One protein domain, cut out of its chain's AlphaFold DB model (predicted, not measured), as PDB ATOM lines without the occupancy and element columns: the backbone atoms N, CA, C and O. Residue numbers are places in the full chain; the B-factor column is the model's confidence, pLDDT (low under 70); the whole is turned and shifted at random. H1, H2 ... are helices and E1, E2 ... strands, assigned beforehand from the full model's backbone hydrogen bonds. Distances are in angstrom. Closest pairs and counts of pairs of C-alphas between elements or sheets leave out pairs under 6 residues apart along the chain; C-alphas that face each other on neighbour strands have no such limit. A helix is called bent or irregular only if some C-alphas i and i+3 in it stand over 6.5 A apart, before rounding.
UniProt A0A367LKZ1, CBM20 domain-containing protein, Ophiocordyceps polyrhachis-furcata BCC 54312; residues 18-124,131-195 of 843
ATOM      1  N   LEU A  18     -43.761   8.210  -0.448       52.84
ATOM      2  CA  LEU A  18     -42.565   9.044  -0.600       52.84
ATOM      3  C   LEU A  18     -42.033   9.534   0.757       52.84
ATOM      4  O   LEU A  18     -40.829   9.478   1.008       52.84
ATOM      5  N   ASP A  19     -42.931   9.936   1.654       62.38
ATOM      6  CA  ASP A  19     -42.581  10.474   2.970       62.38
ATOM      7  C   ASP A  19     -41.990   9.400   3.896       62.38
ATOM      8  O   ASP A  19     -41.023   9.648   4.617       62.38
ATOM      9  N   GLN A  20     -42.510   8.165   3.854       62.56
ATOM     10  CA  GLN A  20     -41.950   7.056   4.642       62.56
ATOM     11  C   GLN A  20     -40.531   6.685   4.185       62.56
ATOM     12  O   GLN A  20     -39.666   6.384   5.011       62.56
ATOM     13  N   VAL A  21     -40.271   6.737   2.874       63.81
ATOM     14  CA  VAL A  21     -38.935   6.504   2.307       63.81
ATOM     15  C   VAL A  21     -37.982   7.642   2.675       63.81
ATOM     16  O   VAL A  21     -36.847   7.370   3.063       63.81
ATOM     17  N   ALA A  22     -38.431   8.899   2.624       64.44
ATOM     18  CA  ALA A  22     -37.641  10.045   3.076       64.44
ATOM     19  C   ALA A  22     -37.260   9.922   4.564       64.44
ATOM     20  O   ALA A  22     -36.097  10.116   4.924       64.44
ATOM     21  N   LEU A  23     -38.197   9.485   5.413       66.56
ATOM     22  CA  LEU A  23     -37.932   9.202   6.826       66.56
ATOM     23  C   LEU A  23     -36.899   8.080   7.022       66.56
ATOM     24  O   LEU A  23     -36.046   8.184   7.903       66.56
ATOM     25  N   ALA A  24     -36.941   7.013   6.213       67.19
ATOM     26  CA  ALA A  24     -35.899   5.982   6.247       67.19
ATOM     27  C   ALA A  24     -34.535   6.525   5.823       67.19
ATOM     28  O   ALA A  24     -33.549   6.243   6.499       67.19
ATOM     29  N   LYS A  25     -34.469   7.309   4.741       69.06
ATOM     30  CA  LYS A  25     -33.219   7.922   4.268       69.06
ATOM     31  C   LYS A  25     -32.586   8.797   5.346       69.06
ATOM     32  O   LYS A  25     -31.397   8.647   5.618       69.06
ATOM     33  N   GLY A  26     -33.388   9.636   6.006       70.88
ATOM     34  CA  GLY A  26     -32.933  10.445   7.137       70.88
ATOM     35  C   GLY A  26     -32.333   9.584   8.251       70.88
ATOM     36  O   GLY A  26     -31.217   9.839   8.694       70.88
ATOM     37  N   ARG A  27     -33.014   8.495   8.634       72.56
ATOM     38  CA  ARG A  27     -32.529   7.598   9.694       72.56
ATOM     39  C   ARG A  27     -31.287   6.797   9.300       72.56
ATOM     40  O   ARG A  27     -30.432   6.563  10.146       72.56
ATOM     41  N   ILE A  28     -31.174   6.379   8.040       76.75
ATOM     42  CA  ILE A  28     -29.967   5.732   7.508       76.75
ATOM     43  C   ILE A  28     -28.781   6.694   7.614       76.75
ATOM     44  O   ILE A  28     -27.741   6.309   8.140       76.75
ATOM     45  N   SER A  29     -28.956   7.942   7.164       75.44
ATOM     46  CA  SER A  29     -27.914   8.973   7.230       75.44
ATOM     47  C   SER A  29     -27.477   9.234   8.670       75.44
ATOM     48  O   SER A  29     -26.285   9.298   8.956       75.44
ATOM     49  N   GLU A  30     -28.439   9.331   9.583       78.81
ATOM     50  CA  GLU A  30     -28.192   9.518  11.008       78.81
ATOM     51  C   GLU A  30     -27.386   8.353  11.601       78.81
ATOM     52  O   GLU A  30     -26.300   8.570  12.138       78.81
ATOM     53  N   LEU A  31     -27.858   7.111  11.429       77.81
ATOM     54  CA  LEU A  31     -27.180   5.909  11.927       77.81
ATOM     55  C   LEU A  31     -25.766   5.778  11.349       77.81
ATOM     56  O   LEU A  31     -24.842   5.432  12.078       77.81
ATOM     57  N   GLN A  32     -25.590   6.066  10.060       81.81
ATOM     58  CA  GLN A  32     -24.288   6.013   9.401       81.81
ATOM     59  C   GLN A  32     -23.330   7.080   9.952       81.81
ATOM     60  O   GLN A  32     -22.172   6.769  10.208       81.81
ATOM     61  N   SER A  33     -23.817   8.301  10.207       79.94
ATOM     62  CA  SER A  33     -23.015   9.395  10.781       79.94
ATOM     63  C   SER A  33     -22.642   9.195  12.256       79.94
ATOM     64  O   SER A  33     -21.609   9.683  12.703       79.94
ATOM     65  N   ALA A  34     -23.456   8.452  13.011       80.25
ATOM     66  CA  ALA A  34     -23.266   8.175  14.436       80.25
ATOM     67  C   ALA A  34     -22.809   6.725  14.717       80.25
ATOM     68  O   ALA A  34     -22.970   6.209  15.830       80.25
ATOM     69  N   CYS A  35     -22.237   6.055  13.713       84.31
ATOM     70  CA  CYS A  35     -21.653   4.728  13.853       84.31
ATOM     71  C   CYS A  35     -20.240   4.797  14.450       84.31
ATOM     72  O   CYS A  35     -19.420   5.620  14.050       84.31
ATOM     73  N   THR A  36     -19.927   3.892  15.379       83.62
ATOM     74  CA  THR A  36     -18.570   3.737  15.932       83.62
ATOM     75  C   THR A  36     -18.141   2.273  15.943       83.62
ATOM     76  O   THR A  36     -18.966   1.375  16.090       83.62
ATOM     77  N   ILE A  37     -16.842   2.000  15.801       84.12
ATOM     78  CA  ILE A  37     -16.292   0.649  15.981       84.12
ATOM     79  C   ILE A  37     -15.760   0.531  17.406       84.12
ATOM     80  O   ILE A  37     -14.920   1.326  17.831       84.12
ATOM     81  N   ASN A  38     -16.205  -0.493  18.134       82.56
ATOM     82  CA  ASN A  38     -15.571  -0.873  19.385       82.56
ATOM     83  C   ASN A  38     -14.242  -1.575  19.077       82.56
ATOM     84  O   ASN A  38     -14.188  -2.767  18.787       82.56
ATOM     85  N   TRP A  39     -13.147  -0.821  19.135       84.81
ATOM     86  CA  TRP A  39     -11.821  -1.368  18.877       84.81
ATOM     87  C   TRP A  39     -11.297  -2.264  20.005       84.81
ATOM     88  O   TRP A  39     -10.350  -3.012  19.765       84.81
ATOM     89  N   GLU A  40     -11.865  -2.219  21.215       83.06
ATOM     90  CA  GLU A  40     -11.511  -3.157  22.291       83.06
ATOM     91  C   GLU A  40     -12.035  -4.566  21.991       83.06
ATOM     92  O   GLU A  40     -11.324  -5.545  22.215       83.06
ATOM     93  N   ASP A  41     -13.223  -4.652  21.389       79.38
ATOM     94  CA  ASP A  41     -13.844  -5.892  20.922       79.38
ATOM     95  C   ASP A  41     -14.000  -5.889  19.395       79.38
ATOM     96  O   ASP A  41     -15.083  -5.729  18.826       79.38
ATOM     97  N   ARG A  42     -12.846  -5.992  18.733       80.94
ATOM     98  CA  ARG A  42     -12.679  -5.735  17.301       80.94
ATOM     99  C   ARG A  42     -13.504  -6.702  16.420       80.94
ATOM    100  O   ARG A  42     -13.380  -7.920  16.593       80.94
ATOM    101  N   PRO A  43     -14.224  -6.191  15.398       82.38
ATOM    102  CA  PRO A  43     -14.934  -7.014  14.419       82.38
ATOM    103  C   PRO A  43     -14.022  -8.001  13.677       82.38
ATOM    104  O   PRO A  43     -12.839  -7.724  13.447       82.38
ATOM    105  N   ALA A  44     -14.592  -9.137  13.278       77.88
ATOM    106  CA  ALA A  44     -13.907 -10.163  12.506       77.88
ATOM    107  C   ALA A  44     -14.745 -10.591  11.302       77.88
ATOM    108  O   ALA A  44     -15.967 -10.692  11.418       77.88
ATOM    109  N   SER A  45     -14.086 -10.864  10.176       74.44
ATOM    110  CA  SER A  45     -14.728 -11.441   8.995       74.44
ATOM    111  C   SER A  45     -15.177 -12.878   9.254       74.44
ATOM    112  O   SER A  45     -14.798 -13.486  10.255       74.44
ATOM    113  N   GLY A  46     -15.984 -13.437   8.344       66.44
ATOM    114  CA  GLY A  46     -16.548 -14.786   8.488       66.44
ATOM    115  C   GLY A  46     -15.504 -15.895   8.688       66.44
ATOM    116  O   GLY A  46     -15.743 -16.859   9.401       66.44
ATOM    117  N   ASP A  47     -14.297 -15.727   8.156       69.06
ATOM    118  CA  ASP A  47     -13.147 -16.625   8.350       69.06
ATOM    119  C   ASP A  47     -12.324 -16.347   9.627       69.06
ATOM    120  O   ASP A  47     -11.317 -17.002   9.893       69.06
ATOM    121  N   GLY A  48     -12.755 -15.374  10.427       72.88
ATOM    122  CA  GLY A  48     -12.197 -15.009  11.720       72.88
ATOM    123  C   GLY A  48     -11.043 -14.017  11.717       72.88
ATOM    124  O   GLY A  48     -10.566 -13.686  12.808       72.88
ATOM    125  N   ARG A  49     -10.641 -13.495  10.550       83.12
ATOM    126  CA  ARG A  49      -9.619 -12.441  10.447       83.12
ATOM    127  C   ARG A  49     -10.123 -11.126  11.030       83.12
ATOM    128  O   ARG A  49     -11.270 -10.733  10.834       83.12
ATOM    129  N   LEU A  50      -9.257 -10.434  11.760       85.62
ATOM    130  CA  LEU A  50      -9.602  -9.202  12.469       85.62
ATOM    131  C   LEU A  50      -9.534  -7.962  11.562       85.62
ATOM    132  O   LEU A  50      -8.541  -7.765  10.870       85.62
ATOM    133  N   LEU A  51     -10.537  -7.079  11.640       86.44
ATOM    134  CA  LEU A  51     -10.581  -5.814  10.886       86.44
ATOM    135  C   LEU A  51      -9.409  -4.885  11.244       86.44
ATOM    136  O   LEU A  51      -9.222  -4.541  12.406       86.44
ATOM    137  N   ASP A  52      -8.631  -4.429  10.271       87.25
ATOM    138  CA  ASP A  52      -7.430  -3.624  10.491       87.25
ATOM    139  C   ASP A  52      -7.742  -2.263  11.137       87.25
ATOM    140  O   ASP A  52      -8.707  -1.593  10.805       87.25
ATOM    141  N   ARG A  53      -6.897  -1.842  12.092       85.25
ATOM    142  CA  ARG A  53      -7.038  -0.580  12.855       85.25
ATOM    143  C   ARG A  53      -6.477   0.603  12.070       85.25
ATOM    144  O   ARG A  53      -6.872   1.733  12.304       85.25
ATOM    145  N   ASN A  54      -5.519   0.316  11.191       80.88
ATOM    146  CA  ASN A  54      -4.741   1.313  10.459       80.88
ATOM    147  C   ASN A  54      -5.322   1.590   9.066       80.88
ATOM    148  O   ASN A  54      -4.784   2.417   8.341       80.88
ATOM    149  N   THR A  55      -6.385   0.877   8.689       80.88
ATOM    150  CA  THR A  55      -7.111   1.078   7.437       80.88
ATOM    151  C   THR A  55      -8.512   1.515   7.815       80.88
ATOM    152  O   THR A  55      -9.203   0.774   8.511       80.88
ATOM    153  N   GLU A  56      -8.924   2.702   7.388       81.06
ATOM    154  CA  GLU A  56     -10.278   3.183   7.644       81.06
ATOM    155  C   GLU A  56     -11.284   2.333   6.845       81.06
ATOM    156  O   GLU A  56     -11.167   2.242   5.619       81.06
ATOM    157  N   PRO A  57     -12.226   1.638   7.508       84.75
ATOM    158  CA  PRO A  57     -13.230   0.846   6.817       84.75
ATOM    159  C   PRO A  57     -14.373   1.738   6.323       84.75
ATOM    160  O   PRO A  57     -14.839   2.626   7.033       84.75
ATOM    161  N   ASN A  58     -14.888   1.452   5.130       86.00
ATOM    162  CA  ASN A  58     -16.108   2.065   4.627       86.00
ATOM    163  C   ASN A  58     -17.323   1.396   5.283       86.00
ATOM    164  O   ASN A  58     -17.572   0.207   5.068       86.00
ATOM    165  N   ILE A  59     -18.071   2.153   6.086       82.69
ATOM    166  CA  ILE A  59     -19.284   1.683   6.756       82.69
ATOM    167  C   ILE A  59     -20.495   2.330   6.091       82.69
ATOM    168  O   ILE A  59     -20.638   3.550   6.059       82.69
ATOM    169  N   THR A  60     -21.408   1.495   5.616       82.56
ATOM    170  CA  THR A  60     -22.681   1.911   5.025       82.56
ATOM    171  C   THR A  60     -23.833   1.304   5.807       82.56
ATOM    172  O   THR A  60     -23.761   0.159   6.255       82.56
ATOM    173  N   VAL A  61     -24.904   2.069   5.995       78.62
ATOM    174  CA  VAL A  61     -26.144   1.561   6.591       78.62
ATOM    175  C   VAL A  61     -27.168   1.386   5.481       78.62
ATOM    176  O   VAL A  61     -27.291   2.227   4.591       78.62
ATOM    177  N   TYR A  62     -27.899   0.278   5.512       75.94
ATOM    178  CA  TYR A  62     -28.919  -0.025   4.516       75.94
ATOM    179  C   TYR A  62     -30.134  -0.691   5.158       75.94
ATOM    180  O   TYR A  62     -30.080  -1.171   6.293       75.94
ATOM    181  N   VAL A  63     -31.251  -0.692   4.432       72.81
ATOM    182  CA  VAL A  63     -32.501  -1.314   4.881       72.81
ATOM    183  C   VAL A  63     -32.843  -2.483   3.972       72.81
ATOM    184  O   VAL A  63     -32.885  -2.343   2.747       72.81
ATOM    185  N   GLU A  64     -33.139  -3.627   4.584       71.31
ATOM    186  CA  GLU A  64     -33.805  -4.739   3.914       71.31
ATOM    187  C   GLU A  64     -35.305  -4.654   4.157       71.31
ATOM    188  O   GLU A  64     -35.761  -4.482   5.289       71.31
ATOM    189  N   ARG A  65     -36.082  -4.758   3.078       73.94
ATOM    190  CA  ARG A  65     -37.540  -4.645   3.131       73.94
ATOM    191  C   ARG A  65     -38.156  -6.020   2.959       73.94
ATOM    192  O   ARG A  65     -37.808  -6.763   2.042       73.94
ATOM    193  N   TYR A  66     -39.113  -6.327   3.814       73.44
ATOM    194  CA  TYR A  66     -39.907  -7.534   3.729       73.44
ATOM    195  C   TYR A  66     -41.386  -7.167   3.690       73.44
ATOM    196  O   TYR A  66     -41.877  -6.489   4.584       73.44
ATOM    197  N   ILE A  67     -42.101  -7.601   2.652       75.88
ATOM    198  CA  ILE A  67     -43.550  -7.409   2.561       75.88
ATOM    199  C   ILE A  67     -44.222  -8.450   3.456       75.88
ATOM    200  O   ILE A  67     -44.195  -9.641   3.148       75.88
ATOM    201  N   ASP A  68     -44.842  -8.000   4.545       76.75
ATOM    202  CA  ASP A  68     -45.575  -8.869   5.464       76.75
ATOM    203  C   ASP A  68     -46.884  -9.337   4.851       76.75
ATOM    204  O   ASP A  68     -47.153 -10.540   4.763       76.75
ATOM    205  N   LYS A  69     -47.721  -8.373   4.460       83.31
ATOM    206  CA  LYS A  69     -49.058  -8.610   3.920       83.31
ATOM    207  C   LYS A  69     -49.395  -7.526   2.903       83.31
ATOM    208  O   LYS A  69     -49.148  -6.345   3.147       83.31
ATOM    209  N   SER A  70     -50.003  -7.946   1.800       86.94
ATOM    210  CA  SER A  70     -50.465  -7.072   0.723       86.94
ATOM    211  C   SER A  70     -51.965  -7.213   0.529       86.94
ATOM    212  O   SER A  70     -52.504  -8.321   0.545       86.94
ATOM    213  N   TYR A  71     -52.619  -6.087   0.305       89.12
ATOM    214  CA  TYR A  71     -54.049  -5.968   0.115       89.12
ATOM    215  C   TYR A  71     -54.362  -5.115  -1.117       89.12
ATOM    216  O   TYR A  71     -53.690  -4.124  -1.375       89.12
ATOM    217  N   ILE A  72     -55.385  -5.490  -1.873       88.81
ATOM    218  CA  ILE A  72     -55.897  -4.766  -3.032       88.81
ATOM    219  C   ILE A  72     -57.315  -4.332  -2.700       88.81
ATOM    220  O   ILE A  72     -58.206  -5.167  -2.533       88.81
ATOM    221  N   ASN A  73     -57.540  -3.024  -2.668       89.44
ATOM    222  CA  ASN A  73     -58.887  -2.486  -2.636       89.44
ATOM    223  C   ASN A  73     -59.343  -2.182  -4.069       89.44
ATOM    224  O   ASN A  73     -59.168  -1.075  -4.579       89.44
ATOM    225  N   ALA A  74     -59.945  -3.178  -4.718       86.12
ATOM    226  CA  ALA A  74     -60.674  -3.018  -5.976       86.12
ATOM    227  C   ALA A  74     -62.194  -2.892  -5.735       86.12
ATOM    228  O   ALA A  74     -63.003  -3.153  -6.630       86.12
ATOM    229  N   GLY A  75     -62.582  -2.545  -4.505       82.81
ATOM    230  CA  GLY A  75     -63.957  -2.339  -4.086       82.81
ATOM    231  C   GLY A  75     -64.480  -0.948  -4.445       82.81
ATOM    232  O   GLY A  75     -63.940  -0.237  -5.289       82.81
ATOM    233  N   LEU A  76     -65.579  -0.555  -3.797       83.19
ATOM    234  CA  LEU A  76     -66.260   0.725  -4.046       83.19
ATOM    235  C   LEU A  76     -66.220   1.679  -2.847       83.19
ATOM    236  O   LEU A  76     -66.835   2.751  -2.900       83.19
ATOM    237  N   SER A  77     -65.567   1.278  -1.761       86.50
ATOM    238  CA  SER A  77     -65.384   2.056  -0.538       86.50
ATOM    239  C   SER A  77     -63.964   1.891  -0.025       86.50
ATOM    240  O   SER A  77     -63.297   0.916  -0.353       86.50
ATOM    241  N   GLU A  78     -63.530   2.820   0.812       89.88
ATOM    242  CA  GLU A  78     -62.320   2.639   1.602       89.88
ATOM    243  C   GLU A  78     -62.452   1.423   2.520       89.88
ATOM    244  O   GLU A  78     -63.522   1.160   3.080       89.88
ATOM    245  N   ASP A  79     -61.343   0.713   2.683       89.19
ATOM    246  CA  ASP A  79     -61.270  -0.492   3.491       89.19
ATOM    247  C   ASP A  79     -60.263  -0.303   4.617       89.19
ATOM    248  O   ASP A  79     -59.206   0.303   4.444       89.19
ATOM    249  N   THR A  80     -60.564  -0.853   5.786       89.69
ATOM    250  CA  THR A  80     -59.618  -0.886   6.898       89.69
ATOM    251  C   THR A  80     -58.733  -2.117   6.764       89.69
ATOM    252  O   THR A  80     -59.246  -3.235   6.713       89.69
ATOM    253  N   PHE A  81     -57.418  -1.918   6.744       89.69
ATOM    254  CA  PHE A  81     -56.422  -2.978   6.698       89.69
ATOM    255  C   PHE A  81     -55.553  -2.936   7.953       89.69
ATOM    256  O   PHE A  81     -54.904  -1.932   8.246       89.69
ATOM    257  N   THR A  82     -55.546  -4.037   8.692       85.88
ATOM    258  CA  THR A  82     -54.919  -4.126  10.007       85.88
ATOM    259  C   THR A  82     -53.837  -5.194  10.026       85.88
ATOM    260  O   THR A  82     -54.055  -6.294   9.520       85.88
ATOM    261  N   LEU A  83     -52.710  -4.909  10.681       84.25
ATOM    262  CA  LEU A  83     -51.633  -5.861  10.962       84.25
ATOM    263  C   LEU A  83     -51.472  -6.057  12.476       84.25
ATOM    264  O   LEU A  83     -51.320  -5.089  13.219       84.25
ATOM    265  N   SER A  84     -51.472  -7.307  12.934       80.00
ATOM    266  CA  SER A  84     -51.259  -7.687  14.341       80.00
ATOM    267  C   SER A  84     -50.012  -8.547  14.568       80.00
ATOM    268  O   SER A  84     -49.566  -8.694  15.705       80.00
ATOM    269  N   LYS A  85     -49.418  -9.094  13.501       77.69
ATOM    270  CA  LYS A  85     -48.130  -9.796  13.550       77.69
ATOM    271  C   LYS A  85     -47.239  -9.335  12.408       77.69
ATOM    272  O   LYS A  85     -47.711  -9.227  11.280       77.69
ATOM    273  N   SER A  86     -45.954  -9.147  12.692       75.50
ATOM    274  CA  SER A  86     -44.943  -8.834  11.678       75.50
ATOM    275  C   SER A  86     -43.824  -9.867  11.665       75.50
ATOM    276  O   SER A  86     -43.499 -10.478  12.689       75.50
ATOM    277  N   THR A  87     -43.230 -10.067  10.497       70.69
ATOM    278  CA  THR A  87     -42.149 -11.018  10.268       70.69
ATOM    279  C   THR A  87     -40.872 -10.250   9.984       70.69
ATOM    280  O   THR A  87     -40.747  -9.548   8.985       70.69
ATOM    281  N   THR A  88     -39.888 -10.418  10.858       66.62
ATOM    282  CA  THR A  88     -38.539  -9.907  10.634       66.62
ATOM    283  C   THR A  88     -37.713 -10.977   9.939       66.62
ATOM    284  O   THR A  88     -37.578 -12.090  10.454       66.62
ATOM    285  N   VAL A  89     -37.154 -10.641   8.780       62.12
ATOM    286  CA  VAL A  89     -36.236 -11.512   8.037       62.12
ATOM    287  C   VAL A  89     -34.815 -11.043   8.279       62.12
ATOM    288  O   VAL A  89     -34.535  -9.849   8.179       62.12
ATOM    289  N   ILE A  90     -33.939 -11.986   8.615       61.53
ATOM    290  CA  ILE A  90     -32.520 -11.740   8.840       61.53
ATOM    291  C   ILE A  90     -31.743 -12.655   7.904       61.53
ATOM    292  O   ILE A  90     -31.767 -13.879   8.057       61.53
ATOM    293  N   LYS A  91     -31.043 -12.053   6.944       53.62
ATOM    294  CA  LYS A  91     -30.063 -12.753   6.120       53.62
ATOM    295  C   LYS A  91     -28.678 -12.528   6.718       53.62
ATOM    296  O   LYS A  91     -28.122 -11.438   6.596       53.62
ATOM    297  N   ASP A  92     -28.147 -13.537   7.399       48.06
ATOM    298  CA  ASP A  92     -26.772 -13.503   7.899       48.06
ATOM    299  C   ASP A  92     -25.852 -14.000   6.773       48.06
ATOM    300  O   ASP A  92     -25.908 -15.164   6.385       48.06
ATOM    301  N   ILE A  93     -25.099 -13.088   6.149       44.97
ATOM    302  CA  ILE A  93     -24.292 -13.388   4.946       44.97
ATOM    303  C   ILE A  93     -22.889 -13.893   5.321       44.97
ATOM    304  O   ILE A  93     -22.164 -14.406   4.474       44.97
ATOM    305  N   THR A  94     -22.497 -13.819   6.589       45.34
ATOM    306  CA  THR A  94     -21.174 -14.265   7.032       45.34
ATOM    307  C   THR A  94     -21.265 -15.607   7.739       45.34
ATOM    308  O   THR A  94     -21.500 -15.685   8.944       45.34
ATOM    309  N   GLU A  95     -21.030 -16.684   6.983       37.94
ATOM    310  CA  GLU A  95     -20.655 -17.959   7.586       37.94
ATOM    311  C   GLU A  95     -19.468 -17.721   8.535       37.94
ATOM    312  O   GLU A  95     -18.452 -17.143   8.160       37.94
ATOM    313  N   SER A  96     -19.658 -18.137   9.788       38.97
ATOM    314  CA  SER A  96     -18.647 -18.308  10.834       38.97
ATOM    315  C   SER A  96     -17.985 -17.108  11.523       38.97
ATOM    316  O   SER A  96     -16.986 -17.354  12.184       38.97
ATOM    317  N   LEU A  97     -18.555 -15.894  11.561       43.34
ATOM    318  CA  LEU A  97     -18.353 -14.980  12.709       43.34
ATOM    319  C   LEU A  97     -19.279 -13.761  12.670       43.34
ATOM    320  O   LEU A  97     -19.489 -13.127  11.646       43.34
ATOM    321  N   SER A  98     -19.843 -13.479  13.842       51.03
ATOM    322  CA  SER A  98     -20.894 -12.508  14.094       51.03
ATOM    323  C   SER A  98     -20.321 -11.120  14.320       51.03
ATOM    324  O   SER A  98     -19.332 -10.970  15.032       51.03
ATOM    325  N   ILE A  99     -20.987 -10.111  13.785       54.28
ATOM    326  CA  ILE A  99     -20.815  -8.712  14.158       54.28
ATOM    327  C   ILE A  99     -22.142  -8.286  14.757       54.28
ATOM    328  O   ILE A  99     -23.188  -8.504  14.147       54.28
ATOM    329  N   SER A 100     -22.115  -7.719  15.957       60.72
ATOM    330  CA  SER A 100     -23.305  -7.113  16.544       60.72
ATOM    331  C   SER A 100     -23.185  -5.599  16.455       60.72
ATOM    332  O   SER A 100     -22.141  -5.014  16.744       60.72
ATOM    333  N   ALA A 101     -24.259  -4.970  15.990       61.53
ATOM    334  CA  ALA A 101     -24.371  -3.527  15.903       61.53
ATOM    335  C   ALA A 101     -25.427  -3.074  16.912       61.53
ATOM    336  O   ALA A 101     -26.612  -3.153  16.620       61.53
ATOM    337  N   HIS A 102     -25.029  -2.640  18.106       62.34
ATOM    338  CA  HIS A 102     -25.983  -2.315  19.170       62.34
ATOM    339  C   HIS A 102     -26.333  -0.826  19.172       62.34
ATOM    340  O   HIS A 102     -25.484   0.026  19.440       62.34
ATOM    341  N   SER A 103     -27.600  -0.512  18.913       67.56
ATOM    342  CA  SER A 103     -28.178   0.812  19.094       67.56
ATOM    343  C   SER A 103     -28.591   1.024  20.548       67.56
ATOM    344  O   SER A 103     -29.271   0.188  21.148       67.56
ATOM    345  N   SER A 104     -28.209   2.167  21.113       58.25
ATOM    346  CA  SER A 104     -28.460   2.503  22.516       58.25
ATOM    347  C   SER A 104     -29.920   2.862  22.828       58.25
ATOM    348  O   SER A 104     -30.302   2.770  23.994       58.25
ATOM    349  N   GLN A 105     -30.739   3.267  21.842       56.00
ATOM    350  CA  GLN A 105     -32.038   3.919  22.123       56.00
ATOM    351  C   GLN A 105     -33.253   3.503  21.258       56.00
ATOM    352  O   GLN A 105     -34.363   3.966  21.516       56.00
ATOM    353  N   GLY A 106     -33.129   2.569  20.306       54.91
ATOM    354  CA  GLY A 106     -34.283   2.077  19.525       54.91
ATOM    355  C   GLY A 106     -34.970   3.144  18.643       54.91
ATOM    356  O   GLY A 106     -34.411   4.209  18.382       54.91
ATOM    357  N   PHE A 107     -36.168   2.850  18.116       46.19
ATOM    358  CA  PHE A 107     -36.935   3.783  17.270       46.19
ATOM    359  C   PHE A 107     -37.826   4.694  18.137       46.19
ATOM    360  O   PHE A 107     -38.982   4.372  18.403       46.19
ATOM    361  N   GLN A 108     -37.287   5.824  18.599       52.00
ATOM    362  CA  GLN A 108     -38.064   6.913  19.205       52.00
ATOM    363  C   GLN A 108     -37.966   8.156  18.312       52.00
ATOM    364  O   GLN A 108     -36.875   8.546  17.902       52.00
ATOM    365  N   ALA A 109     -39.111   8.750  17.961       41.03
ATOM    366  CA  ALA A 109     -39.150   9.948  17.126       41.03
ATOM    367  C   ALA A 109     -38.469  11.128  17.846       41.03
ATOM    368  O   ALA A 109     -38.794  11.408  18.997       41.03
ATOM    369  N   GLY A 110     -37.542  11.808  17.162       43.88
ATOM    370  CA  GLY A 110     -36.860  13.005  17.673       43.88
ATOM    371  C   GLY A 110     -35.599  12.756  18.508       43.88
ATOM    372  O   GLY A 110     -35.095  13.700  19.107       43.88
ATOM    373  N   VAL A 111     -35.077  11.523  18.556       51.56
ATOM    374  CA  VAL A 111     -33.887  11.189  19.355       51.56
ATOM    375  C   VAL A 111     -32.759  10.635  18.483       51.56
ATOM    376  O   VAL A 111     -32.971   9.691  17.710       51.56
ATOM    377  N   ALA A 112     -31.567  11.222  18.642       54.81
ATOM    378  CA  ALA A 112     -30.348  10.821  17.948       54.81
ATOM    379  C   ALA A 112     -29.966   9.371  18.310       54.81
ATOM    380  O   ALA A 112     -29.691   9.076  19.474       54.81
ATOM    381  N   ALA A 113     -29.944   8.457  17.340       63.62
ATOM    382  CA  ALA A 113     -29.484   7.088  17.527       63.62
ATOM    383  C   ALA A 113     -28.068   6.894  17.003       63.62
ATOM    384  O   ALA A 113     -27.782   7.049  15.820       63.62
ATOM    385  N   SER A 114     -27.213   6.425  17.900       69.88
ATOM    386  CA  SER A 114     -25.907   5.865  17.586       69.88
ATOM    387  C   SER A 114     -25.942   4.350  17.717       69.88
ATOM    388  O   SER A 114     -26.714   3.806  18.520       69.88
ATOM    389  N   PHE A 115     -25.056   3.669  17.001       75.44
ATOM    390  CA  PHE A 115     -24.757   2.268  17.262       75.44
ATOM    391  C   PHE A 115     -23.254   2.023  17.252       75.44
ATOM    392  O   PHE A 115     -22.496   2.738  16.593       75.44
ATOM    393  N   HIS A 116     -22.827   1.008  17.997       76.44
ATOM    394  CA  HIS A 116     -21.447   0.543  17.966       76.44
ATOM    395  C   HIS A 116     -21.367  -0.842  17.340       76.44
ATOM    396  O   HIS A 116     -22.231  -1.685  17.574       76.44
ATOM    397  N   ILE A 117     -20.321  -1.055  16.552       78.06
ATOM    398  CA  ILE A 117     -19.996  -2.316  15.899       78.06
ATOM    399  C   ILE A 117     -18.939  -3.025  16.739       78.06
ATOM    400  O   ILE A 117     -17.857  -2.479  16.957       78.06
ATOM    401  N   SER A 118     -19.230  -4.242  17.183       74.38
ATOM    402  CA  SER A 118     -18.293  -5.085  17.931       74.38
ATOM    403  C   SER A 118     -18.254  -6.508  17.385       74.38
ATOM    404  O   SER A 118     -19.066  -6.905  16.540       74.38
ATOM    405  N   ARG A 119     -17.306  -7.305  17.884       72.44
ATOM    406  CA  ARG A 119     -17.313  -8.751  17.679       72.44
ATOM    407  C   ARG A 119     -18.572  -9.335  18.321       72.44
ATOM    408  O   ARG A 119     -18.862  -9.157  19.497       72.44
ATOM    409  N   GLY A 120     -19.344 -10.061  17.539       62.44
ATOM    410  CA  GLY A 120     -20.491 -10.798  18.034       62.44
ATOM    411  C   GLY A 120     -20.045 -12.084  18.729       62.44
ATOM    412  O   GLY A 120     -19.091 -12.746  18.306       62.44
ATOM    413  N   SER A 121     -20.797 -12.488  19.751       50.50
ATOM    414  CA  SER A 121     -20.791 -13.862  20.244       50.50
ATOM    415  C   SER A 121     -22.017 -14.574  19.677       50.50
ATOM    416  O   SER A 121     -23.149 -14.238  20.020       50.50
ATOM    417  N   SER A 122     -21.824 -15.541  18.778       42.59
ATOM    418  CA  SER A 122     -22.924 -16.390  18.313       42.59
ATOM    419  C   SER A 122     -23.472 -17.190  19.504       42.59
ATOM    420  O   SER A 122     -22.914 -18.209  19.914       42.59
ATOM    421  N   ARG A 123     -24.541 -16.684  20.133       34.69
ATOM    422  CA  ARG A 123     -25.280 -17.364  21.210       34.69
ATOM    423  C   ARG A 123     -26.522 -18.099  20.724       34.69
ATOM    424  O   ARG A 123     -27.283 -18.612  21.541       34.69
ATOM    425  N   THR A 124     -26.696 -18.263  19.421       32.97
ATOM    426  CA  THR A 124     -27.700 -19.170  18.873       32.97
ATOM    427  C   THR A 124     -27.021 -20.449  18.404       32.97
ATOM    428  O   THR A 124     -26.695 -20.641  17.240       32.97
ATOM    429  N   ASP A 131     -31.422 -18.954   6.028       40.50
ATOM    430  CA  ASP A 131     -32.137 -17.688   6.183       40.50
ATOM    431  C   ASP A 131     -33.156 -17.773   7.341       40.50
ATOM    432  O   ASP A 131     -34.031 -18.648   7.369       40.50
ATOM    433  N   GLY A 132     -33.000 -16.918   8.355       46.66
ATOM    434  CA  GLY A 132     -33.837 -16.930   9.552       46.66
ATOM    435  C   GLY A 132     -34.986 -15.934   9.430       46.66
ATOM    436  O   GLY A 132     -34.770 -14.769   9.097       46.66
ATOM    437  N   SER A 133     -36.210 -16.362   9.740       50.88
ATOM    438  CA  SER A 133     -37.359 -15.470   9.907       50.88
ATOM    439  C   SER A 133     -37.939 -15.604  11.310       50.88
ATOM    440  O   SER A 133     -38.101 -16.704  11.839       50.88
ATOM    441  N   PHE A 134     -38.242 -14.469  11.935       52.53
ATOM    442  CA  PHE A 134     -38.847 -14.404  13.260       52.53
ATOM    443  C   PHE A 134     -40.181 -13.671  13.152       52.53
ATOM    444  O   PHE A 134     -40.219 -12.491  12.800       52.53
ATOM    445  N   LYS A 135     -41.285 -14.361  13.456       57.47
ATOM    446  CA  LYS A 135     -42.594 -13.720  13.625       57.47
ATOM    447  C   LYS A 135     -42.681 -13.146  15.033       57.47
ATOM    448  O   LYS A 135     -42.441 -13.856  16.006       57.47
ATOM    449  N   SER A 136     -43.025 -11.870  15.132       57.84
ATOM    450  CA  SER A 136     -43.235 -11.180  16.400       57.84
ATOM    451  C   SER A 136     -44.629 -10.570  16.431       57.84
ATOM    452  O   SER A 136     -45.100 -10.020  15.431       57.84
ATOM    453  N   ASP A 137     -45.295 -10.690  17.578       61.66
ATOM    454  CA  ASP A 137     -46.534  -9.961  17.815       61.66
ATOM    455  C   ASP A 137     -46.215  -8.463  17.818       61.66
ATOM    456  O   ASP A 137     -45.272  -8.012  18.476       61.66
ATOM    457  N   THR A 138     -46.988  -7.694  17.061       60.50
ATOM    458  CA  THR A 138     -46.862  -6.237  17.006       60.50
ATOM    459  C   THR A 138     -48.069  -5.590  17.654       60.50
ATOM    460  O   THR A 138     -49.122  -6.209  17.802       60.50
ATOM    461  N   TRP A 139     -47.949  -4.314  18.025       60.66
ATOM    462  CA  TRP A 139     -49.145  -3.517  18.294       60.66
ATOM    463  C   TRP A 139     -50.052  -3.543  17.063       60.66
ATOM    464  O   TRP A 139     -49.559  -3.477  15.935       60.66
ATOM    465  N   GLU A 140     -51.360  -3.676  17.288       77.38
ATOM    466  CA  GLU A 140     -52.349  -3.689  16.217       77.38
ATOM    467  C   GLU A 140     -52.274  -2.362  15.457       77.38
ATOM    468  O   GLU A 140     -52.597  -1.299  15.989       77.38
ATOM    469  N   ARG A 141     -51.778  -2.425  14.222       79.19
ATOM    470  CA  ARG A 141     -51.624  -1.264  13.355       79.19
ATOM    471  C   ARG A 141     -52.772  -1.248  12.366       79.19
ATOM    472  O   ARG A 141     -52.913  -2.189  11.594       79.19
ATOM    473  N   ILE A 142     -53.575  -0.192  12.408       85.25
ATOM    474  CA  ILE A 142     -54.807  -0.047  11.631       85.25
ATOM    475  C   ILE A 142     -54.595   1.067  10.613       85.25
ATOM    476  O   ILE A 142     -54.278   2.189  10.998       85.25
ATOM    477  N   GLU A 143     -54.778   0.762   9.334       89.69
ATOM    478  CA  GLU A 143     -54.583   1.706   8.235       89.69
ATOM    479  C   GLU A 143     -55.791   1.681   7.290       89.69
ATOM    480  O   GLU A 143     -56.554   0.712   7.252       89.69
ATOM    481  N   THR A 144     -55.981   2.756   6.522       89.94
ATOM    482  CA  THR A 144     -57.095   2.870   5.567       89.94
ATOM    483  C   THR A 144     -56.580   2.718   4.143       89.94
ATOM    484  O   THR A 144     -55.836   3.562   3.654       89.94
ATOM    485  N   CYS A 145     -56.996   1.644   3.473       89.69
ATOM    486  CA  CYS A 145     -56.698   1.393   2.074       89.69
ATOM    487  C   CYS A 145     -57.764   2.019   1.176       89.69
ATOM    488  O   CYS A 145     -58.926   1.604   1.170       89.69
ATOM    489  N   GLN A 146     -57.344   3.021   0.415       91.00
ATOM    490  CA  GLN A 146     -58.180   3.768  -0.517       91.00
ATOM    491  C   GLN A 146     -58.642   2.903  -1.696       91.00
ATOM    492  O   GLN A 146     -58.005   1.914  -2.047       91.00
ATOM    493  N   VAL A 147     -59.752   3.281  -2.333       87.69
ATOM    494  CA  VAL A 147     -60.255   2.579  -3.526       87.69
ATOM    495  C   VAL A 147     -59.225   2.659  -4.656       87.69
ATOM    496  O   VAL A 147     -58.569   3.685  -4.832       87.69
ATOM    497  N   SER A 148     -59.093   1.590  -5.442       84.25
ATOM    498  CA  SER A 148     -58.086   1.458  -6.508       84.25
ATOM    499  C   SER A 148     -56.655   1.626  -5.995       84.25
ATOM    500  O   SER A 148     -55.808   2.189  -6.682       84.25
ATOM    501  N   HIS A 149     -56.382   1.157  -4.775       88.06
ATOM    502  CA  HIS A 149     -55.027   1.084  -4.242       88.06
ATOM    503  C   HIS A 149     -54.622  -0.355  -3.945       88.06
ATOM    504  O   HIS A 149     -55.418  -1.184  -3.493       88.06
ATOM    505  N   VAL A 150     -53.341  -0.621  -4.164       85.38
ATOM    506  CA  VAL A 150     -52.617  -1.731  -3.560       85.38
ATOM    507  C   VAL A 150     -51.953  -1.192  -2.301       85.38
ATOM    508  O   VAL A 150     -51.155  -0.263  -2.347       85.38
ATOM    509  N   CYS A 151     -52.287  -1.771  -1.162       88.06
ATOM    510  CA  CYS A 151     -51.806  -1.364   0.144       88.06
ATOM    511  C   CYS A 151     -51.019  -2.505   0.766       88.06
ATOM    512  O   CYS A 151     -51.502  -3.634   0.823       88.06
ATOM    513  N   ARG A 152     -49.817  -2.236   1.267       85.56
ATOM    514  CA  ARG A 152     -48.992  -3.276   1.886       85.56
ATOM    515  C   ARG A 152     -48.362  -2.818   3.183       85.56
ATOM    516  O   ARG A 152     -47.998  -1.653   3.331       85.56
ATOM    517  N   PHE A 153     -48.224  -3.762   4.105       84.19
ATOM    518  CA  PHE A 153     -47.359  -3.612   5.260       84.19
ATOM    519  C   PHE A 153     -45.995  -4.208   4.947       84.19
ATOM    520  O   PHE A 153     -45.893  -5.336   4.459       84.19
ATOM    521  N   GLU A 154     -44.955  -3.451   5.258       80.62
ATOM    522  CA  GLU A 154     -43.574  -3.883   5.138       80.62
ATOM    523  C   GLU A 154     -42.875  -3.821   6.488       80.62
ATOM    524  O   GLU A 154     -42.986  -2.825   7.199       80.62
ATOM    525  N   THR A 155     -42.103  -4.852   6.811       78.25
ATOM    526  CA  THR A 155     -41.112  -4.811   7.883       78.25
ATOM    527  C   THR A 155     -39.758  -4.459   7.293       78.25
ATOM    528  O   THR A 155     -39.239  -5.136   6.408       78.25
ATOM    529  N   TRP A 156     -39.198  -3.355   7.767       79.06
ATOM    530  CA  TRP A 156     -37.893  -2.841   7.378       79.06
ATOM    531  C   TRP A 156     -36.882  -3.202   8.456       79.06
ATOM    532  O   TRP A 156     -37.057  -2.784   9.599       79.06
ATOM    533  N   THR A 157     -35.839  -3.947   8.100       75.62
ATOM    534  CA  THR A 157     -34.728  -4.317   8.988       75.62
ATOM    535  C   THR A 157     -33.508  -3.475   8.641       75.62
ATOM    536  O   THR A 157     -33.158  -3.349   7.468       75.62
ATOM    537  N   TYR A 158     -32.855  -2.890   9.643       77.12
ATOM    538  CA  TYR A 158     -31.665  -2.062   9.437       77.12
ATOM    539  C   TYR A 158     -30.392  -2.900   9.556       77.12
ATOM    540  O   TYR A 158     -30.225  -3.670  10.505       77.12
ATOM    541  N   HIS A 159     -29.477  -2.712   8.610       77.56
ATOM    542  CA  HIS A 159     -28.212  -3.427   8.531       77.56
ATOM    543  C   HIS A 159     -27.035  -2.459   8.405       77.56
ATOM    544  O   HIS A 159     -27.149  -1.396   7.797       77.56
ATOM    545  N   ALA A 160     -25.894  -2.866   8.948       78.25
ATOM    546  CA  ALA A 160     -24.602  -2.245   8.715       78.25
ATOM    547  C   ALA A 160     -23.785  -3.119   7.757       78.25
ATOM    548  O   ALA A 160     -23.739  -4.341   7.904       78.25
ATOM    549  N   HIS A 161     -23.134  -2.491   6.789       80.94
ATOM    550  CA  HIS A 161     -22.255  -3.111   5.813       80.94
ATOM    551  C   HIS A 161     -20.882  -2.450   5.886       80.94
ATOM    552  O   HIS A 161     -20.764  -1.232   5.776       80.94
ATOM    553  N   ILE A 162     -19.858  -3.266   6.101       81.31
ATOM    554  CA  ILE A 162     -18.488  -2.836   6.349       81.31
ATOM    555  C   ILE A 162     -17.613  -3.393   5.233       81.31
ATOM    556  O   ILE A 162     -17.541  -4.608   5.055       81.31
ATOM    557  N   GLN A 163     -16.913  -2.512   4.530       85.19
ATOM    558  CA  GLN A 163     -15.897  -2.864   3.544       85.19
ATOM    559  C   GLN A 163     -14.548  -2.337   4.017       85.19
ATOM    560  O   GLN A 163     -14.395  -1.147   4.285       85.19
ATOM    561  N   GLY A 164     -13.555  -3.209   4.143       86.50
ATOM    562  CA  GLY A 164     -12.249  -2.809   4.654       86.50
ATOM    563  C   GLY A 164     -11.174  -3.852   4.398       86.50
ATOM    564  O   GLY A 164     -11.267  -4.647   3.461       86.50
ATOM    565  N   ARG A 165     -10.139  -3.844   5.241       87.75
ATOM    566  CA  ARG A 165      -9.089  -4.867   5.250       87.75
ATOM    567  C   ARG A 165      -9.090  -5.624   6.564       87.75
ATOM    568  O   ARG A 165      -9.118  -5.001   7.617       87.75
ATOM    569  N   CYS A 166      -9.042  -6.944   6.499       86.12
ATOM    570  CA  CYS A 166      -8.909  -7.829   7.641       86.12
ATOM    571  C   CYS A 166      -7.570  -8.556   7.512       86.12
ATOM    572  O   CYS A 166      -7.372  -9.336   6.576       86.12
ATOM    573  N   GLU A 167      -6.639  -8.255   8.416       87.31
ATOM    574  CA  GLU A 167      -5.266  -8.775   8.395       87.31
ATOM    575  C   GLU A 167      -4.588  -8.572   7.023       87.31
ATOM    576  O   GLU A 167      -3.994  -9.481   6.443       87.31
ATOM    577  N   GLY A 168      -4.725  -7.365   6.462       83.50
ATOM    578  CA  GLY A 168      -4.130  -6.957   5.186       83.50
ATOM    579  C   GLY A 168      -4.891  -7.382   3.924       83.50
ATOM    580  O   GLY A 168      -4.613  -6.859   2.842       83.50
ATOM    581  N   SER A 169      -5.876  -8.275   4.028       84.88
ATOM    582  CA  SER A 169      -6.694  -8.711   2.887       84.88
ATOM    583  C   SER A 169      -8.023  -7.963   2.827       84.88
ATOM    584  O   SER A 169      -8.596  -7.714   3.882       84.88
ATOM    585  N   PRO A 170      -8.566  -7.637   1.639       85.56
ATOM    586  CA  PRO A 170      -9.923  -7.107   1.531       85.56
ATOM    587  C   PRO A 170     -10.938  -8.025   2.223       85.56
ATOM    588  O   PRO A 170     -10.887  -9.245   2.053       85.56
ATOM    589  N   CYS A 171     -11.845  -7.442   2.999       80.56
ATOM    590  CA  CYS A 171     -12.942  -8.154   3.642       80.56
ATOM    591  C   CYS A 171     -14.230  -7.329   3.588       80.56
ATOM    592  O   CYS A 171     -14.210  -6.099   3.690       80.56
ATOM    593  N   GLU A 172     -15.350  -8.032   3.443       80.62
ATOM    594  CA  GLU A 172     -16.700  -7.481   3.490       80.62
ATOM    595  C   GLU A 172     -17.468  -8.169   4.617       80.62
ATOM    596  O   GLU A 172     -17.390  -9.389   4.780       80.62
ATOM    597  N   MET A 173     -18.190  -7.389   5.416       75.56
ATOM    598  CA  MET A 173     -18.961  -7.898   6.541       75.56
ATOM    599  C   MET A 173     -20.320  -7.206   6.609       75.56
ATOM    600  O   MET A 173     -20.435  -6.016   6.310       75.56
ATOM    601  N   ARG A 174     -21.360  -7.938   7.014       73.75
ATOM    602  CA  ARG A 174     -22.727  -7.415   7.136       73.75
ATOM    603  C   ARG A 174     -23.318  -7.838   8.471       73.75
ATOM    604  O   ARG A 174     -23.120  -8.967   8.899       73.75
ATOM    605  N   ALA A 175     -24.039  -6.934   9.117       74.44
ATOM    606  CA  ALA A 175     -24.616  -7.162  10.434       74.44
ATOM    607  C   ALA A 175     -26.004  -6.545  10.534       74.44
ATOM    608  O   ALA A 175     -26.234  -5.450  10.024       74.44
ATOM    609  N   VAL A 176     -26.915  -7.210  11.240       74.94
ATOM    610  CA  VAL A 176     -28.167  -6.578  11.669       74.94
ATOM    611  C   VAL A 176     -27.860  -5.591  12.789       74.94
ATOM    612  O   VAL A 176     -27.153  -5.922  13.742       74.94
ATOM    613  N   ILE A 177     -28.431  -4.393  12.697       76.62
ATOM    614  CA  ILE A 177     -28.426  -3.439  13.805       76.62
ATOM    615  C   ILE A 177     -29.471  -3.910  14.813       76.62
ATOM    616  O   ILE A 177     -30.637  -4.076  14.468       76.62
ATOM    617  N   THR A 178     -29.072  -4.153  16.053       74.31
ATOM    618  CA  THR A 178     -29.928  -4.593  17.154       74.31
ATOM    619  C   THR A 178     -30.094  -3.486  18.190       74.31
ATOM    620  O   THR A 178     -29.224  -2.644  18.372       74.31
ATOM    621  N   GLY A 179     -31.238  -3.441  18.867       65.31
ATOM    622  CA  GLY A 179     -31.469  -2.567  20.015       65.31
ATOM    623  C   GLY A 179     -31.127  -3.243  21.351       65.31
ATOM    624  O   GLY A 179     -30.558  -4.340  21.378       65.31
ATOM    625  N   PRO A 180     -31.527  -2.633  22.481       60.88
ATOM    626  CA  PRO A 180     -31.394  -3.242  23.801       60.88
ATOM    627  C   PRO A 180     -32.058  -4.630  23.866       60.88
ATOM    628  O   PRO A 180     -33.218  -4.794  23.480       60.88
ATOM    629  N   GLY A 181     -31.331  -5.631  24.375       62.12
ATOM    630  CA  GLY A 181     -31.809  -7.017  24.476       62.12
ATOM    631  C   GLY A 181     -31.689  -7.841  23.188       62.12
ATOM    632  O   GLY A 181     -32.483  -8.760  22.998       62.12
ATOM    633  N   ASP A 182     -30.740  -7.498  22.310       64.25
ATOM    634  CA  ASP A 182     -30.379  -8.223  21.076       64.25
ATOM    635  C   ASP A 182     -31.510  -8.363  20.045       64.25
ATOM    636  O   ASP A 182     -31.457  -9.196  19.139       64.25
ATOM    637  N   LYS A 183     -32.548  -7.529  20.150       67.56
ATOM    638  CA  LYS A 183     -33.653  -7.524  19.188       67.56
ATOM    639  C   LYS A 183     -33.255  -6.760  17.927       67.56
ATOM    640  O   LYS A 183     -32.763  -5.640  18.067       67.56
ATOM    641  N   PRO A 184     -33.506  -7.296  16.720       73.12
ATOM    642  CA  PRO A 184     -33.318  -6.561  15.475       73.12
ATOM    643  C   PRO A 184     -34.013  -5.202  15.516       73.12
ATOM    644  O   PRO A 184     -35.163  -5.093  15.946       73.12
ATOM    645  N   LEU A 185     -33.317  -4.168  15.061       75.06
ATOM    646  CA  LEU A 185     -33.900  -2.861  14.842       75.06
ATOM    647  C   LEU A 185     -34.768  -2.952  13.590       75.06
ATOM    648  O   LEU A 185     -34.259  -3.061  12.471       75.06
ATOM    649  N   THR A 186     -36.082  -2.926  13.793       76.75
ATOM    650  CA  THR A 186     -37.064  -3.027  12.715       76.75
ATOM    651  C   THR A 186     -38.114  -1.932  12.784       76.75
ATOM    652  O   THR A 186     -38.337  -1.309  13.825       76.75
ATOM    653  N   ARG A 187     -38.770  -1.680  11.650       77.00
ATOM    654  CA  ARG A 187     -39.910  -0.767  11.552       77.00
ATOM    655  C   ARG A 187     -40.983  -1.357  10.652       77.00
ATOM    656  O   ARG A 187     -40.688  -1.743   9.529       77.00
ATOM    657  N   VAL A 188     -42.226  -1.353  11.124       79.38
ATOM    658  CA  VAL A 188     -43.391  -1.673  10.290       79.38
ATOM    659  C   VAL A 188     -43.867  -0.400   9.593       79.38
ATOM    660  O   VAL A 188     -44.162   0.601  10.256       79.38
ATOM    661  N   VAL A 189     -43.944  -0.440   8.268       78.88
ATOM    662  CA  VAL A 189     -44.318   0.674   7.393       78.88
ATOM    663  C   VAL A 189     -45.548   0.286   6.581       78.88
ATOM    664  O   VAL A 189     -45.636  -0.825   6.069       78.88
ATOM    665  N   TYR A 190     -46.502   1.208   6.471       82.12
ATOM    666  CA  TYR A 190     -47.653   1.080   5.585       82.12
ATOM    667  C   TYR A 190     -47.384   1.839   4.287       82.12
ATOM    668  O   TYR A 190     -46.988   3.005   4.331       82.12
ATOM    669  N   ILE A 191     -47.578   1.175   3.150       78.75
ATOM    670  CA  ILE A 191     -47.332   1.743   1.825       78.75
ATOM    671  C   ILE A 191     -48.596   1.580   0.974       78.75
ATOM    672  O   ILE A 191     -48.889   0.460   0.541       78.75
ATOM    673  N   PRO A 192     -49.342   2.670   0.729       81.69
ATOM    674  CA  PRO A 192     -50.397   2.701  -0.269       81.69
ATOM    675  C   PRO A 192     -49.815   3.071  -1.641       81.69
ATOM    676  O   PRO A 192     -49.033   4.012  -1.770       81.69
ATOM    677  N   GLN A 193     -50.221   2.343  -2.675       80.88
ATOM    678  CA  GLN A 193     -49.873   2.593  -4.069       80.88
ATOM    679  C   GLN A 193     -51.158   2.681  -4.884       80.88
ATOM    680  O   GLN A 193     -51.964   1.752  -4.882       80.88
ATOM    681  N   GLN A 194     -51.354   3.803  -5.572       83.69
ATOM    682  CA  GLN A 194     -52.486   3.972  -6.472       83.69
ATOM    683  C   GLN A 194     -52.313   3.078  -7.704       83.69
ATOM    684  O   GLN A 194     -51.226   2.998  -8.271       83.69
ATOM    685  N   MET A 195     -53.393   2.421  -8.115       80.38
ATOM    686  CA  MET A 195     -53.429   1.508  -9.251       80.38
ATOM    687  C   MET A 195     -54.482   1.952 -10.272       80.38
ATOM    688  O   MET A 195     -55.390   2.723  -9.935       80.38
TER     689      MET A 195
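AT A GLANCE: This is residues 18 to 124 and 131 to 195 of the 843 residues of the protein "CBM20 domain-containing protein" of Ophiocordyceps polyrhachis-furcata BCC 54312 (UniProt A0A367LKZ1). A long, strongly twisted sheet, built on the long strands E2 and E7, has the one helix, H1, lying along it, and a bent ribbon of two strands, E3 and E6, packs on E2 and E7. Beside E7, on the side away from E2, E9 pairs with one part of it and E8 with the other, and E4, E5 and the short E1 extend the sheet beyond E8. The 172 printed residues hold one named helix and nine named strands, and along the chain H1 comes first and the strands follow it; the class is mostly strand, with a branched sheet of seven strands, in which the neighbours E1 and E5 and the neighbours E4 and E8 are parallel and the other neighbour pairs antiparallel, and with E3 and E6 as an antiparallel sheet of two. The whole is a rod of 63 by 30 by 27 A, only just compact, close to loose, with a radius of gyration of the C-alphas of 18.5 A.

IN THESE COORDINATES: H1, residues 18 to 33, begins at C-alpha 18 (-42.565, 9.044, -0.600) and is 22.6 A long. E1 is residues 35 to 37. E2, residues 58 to 74, is 46.1 A long and bends by 54 degrees at residue 69. E3, residues 79 to 90, is 31.3 A long and bends by 60 degrees at residue 84. E4 is residues 99 to 103 and E5 residues 115 to 119. E6, residues 132 to 145, is 30.2 A long and bends by 84 degrees at residue 139. E7, residues 149 to 166, is 48.5 A long and bends by 56 degrees at residue 153. E8 is residues 169 to 178; E9, residues 186 to 194, ends at C-alpha 194 (-52.486, 3.972, -6.472).

HOW THE PARTS SIT: E2 is antiparallel to E7, with N 60 and O 161 at 2.8 A. On the other side of E7, antiparallel E9 has N 152 and O 191 at 2.9 A, and E8, its hairpin partner, has N 162 and O 173 at 2.8 A. E4 is parallel to E8, with N 178 and O 101 at 2.7 A. The hairpin E4 and E5 has N 102 and O 116 at 3.0 A, and E1 is parallel to E5, with N 117 and O 36 at 2.8 A. H1 is on the sheet at a height of 8.3 A and runs along the strands, at 18 degrees to E7 on the local plane; in it every O i to N i+4 pair is within hydrogen-bond range. E3 and E6 are antiparallel, with N 83 and O 141 at 2.9 A. The closest C-alphas of E3 and E7, Thr 88 and Thr 155, are 6.3 A apart; H1 and E3 are apart.

THE WHOLE: The C-alphas farthest apart, Leu 76 and Gly 168, are 63.3 A apart. Residues 125 to 130 are not printed, and C-alphas 124 and 131 are 13.5 A apart across the cut. The links E1 to E2 and E4 to E5 are long. The mean pLDDT of the printed part is 72.9, and 56 residues are under 70, among them residues 88 to 114.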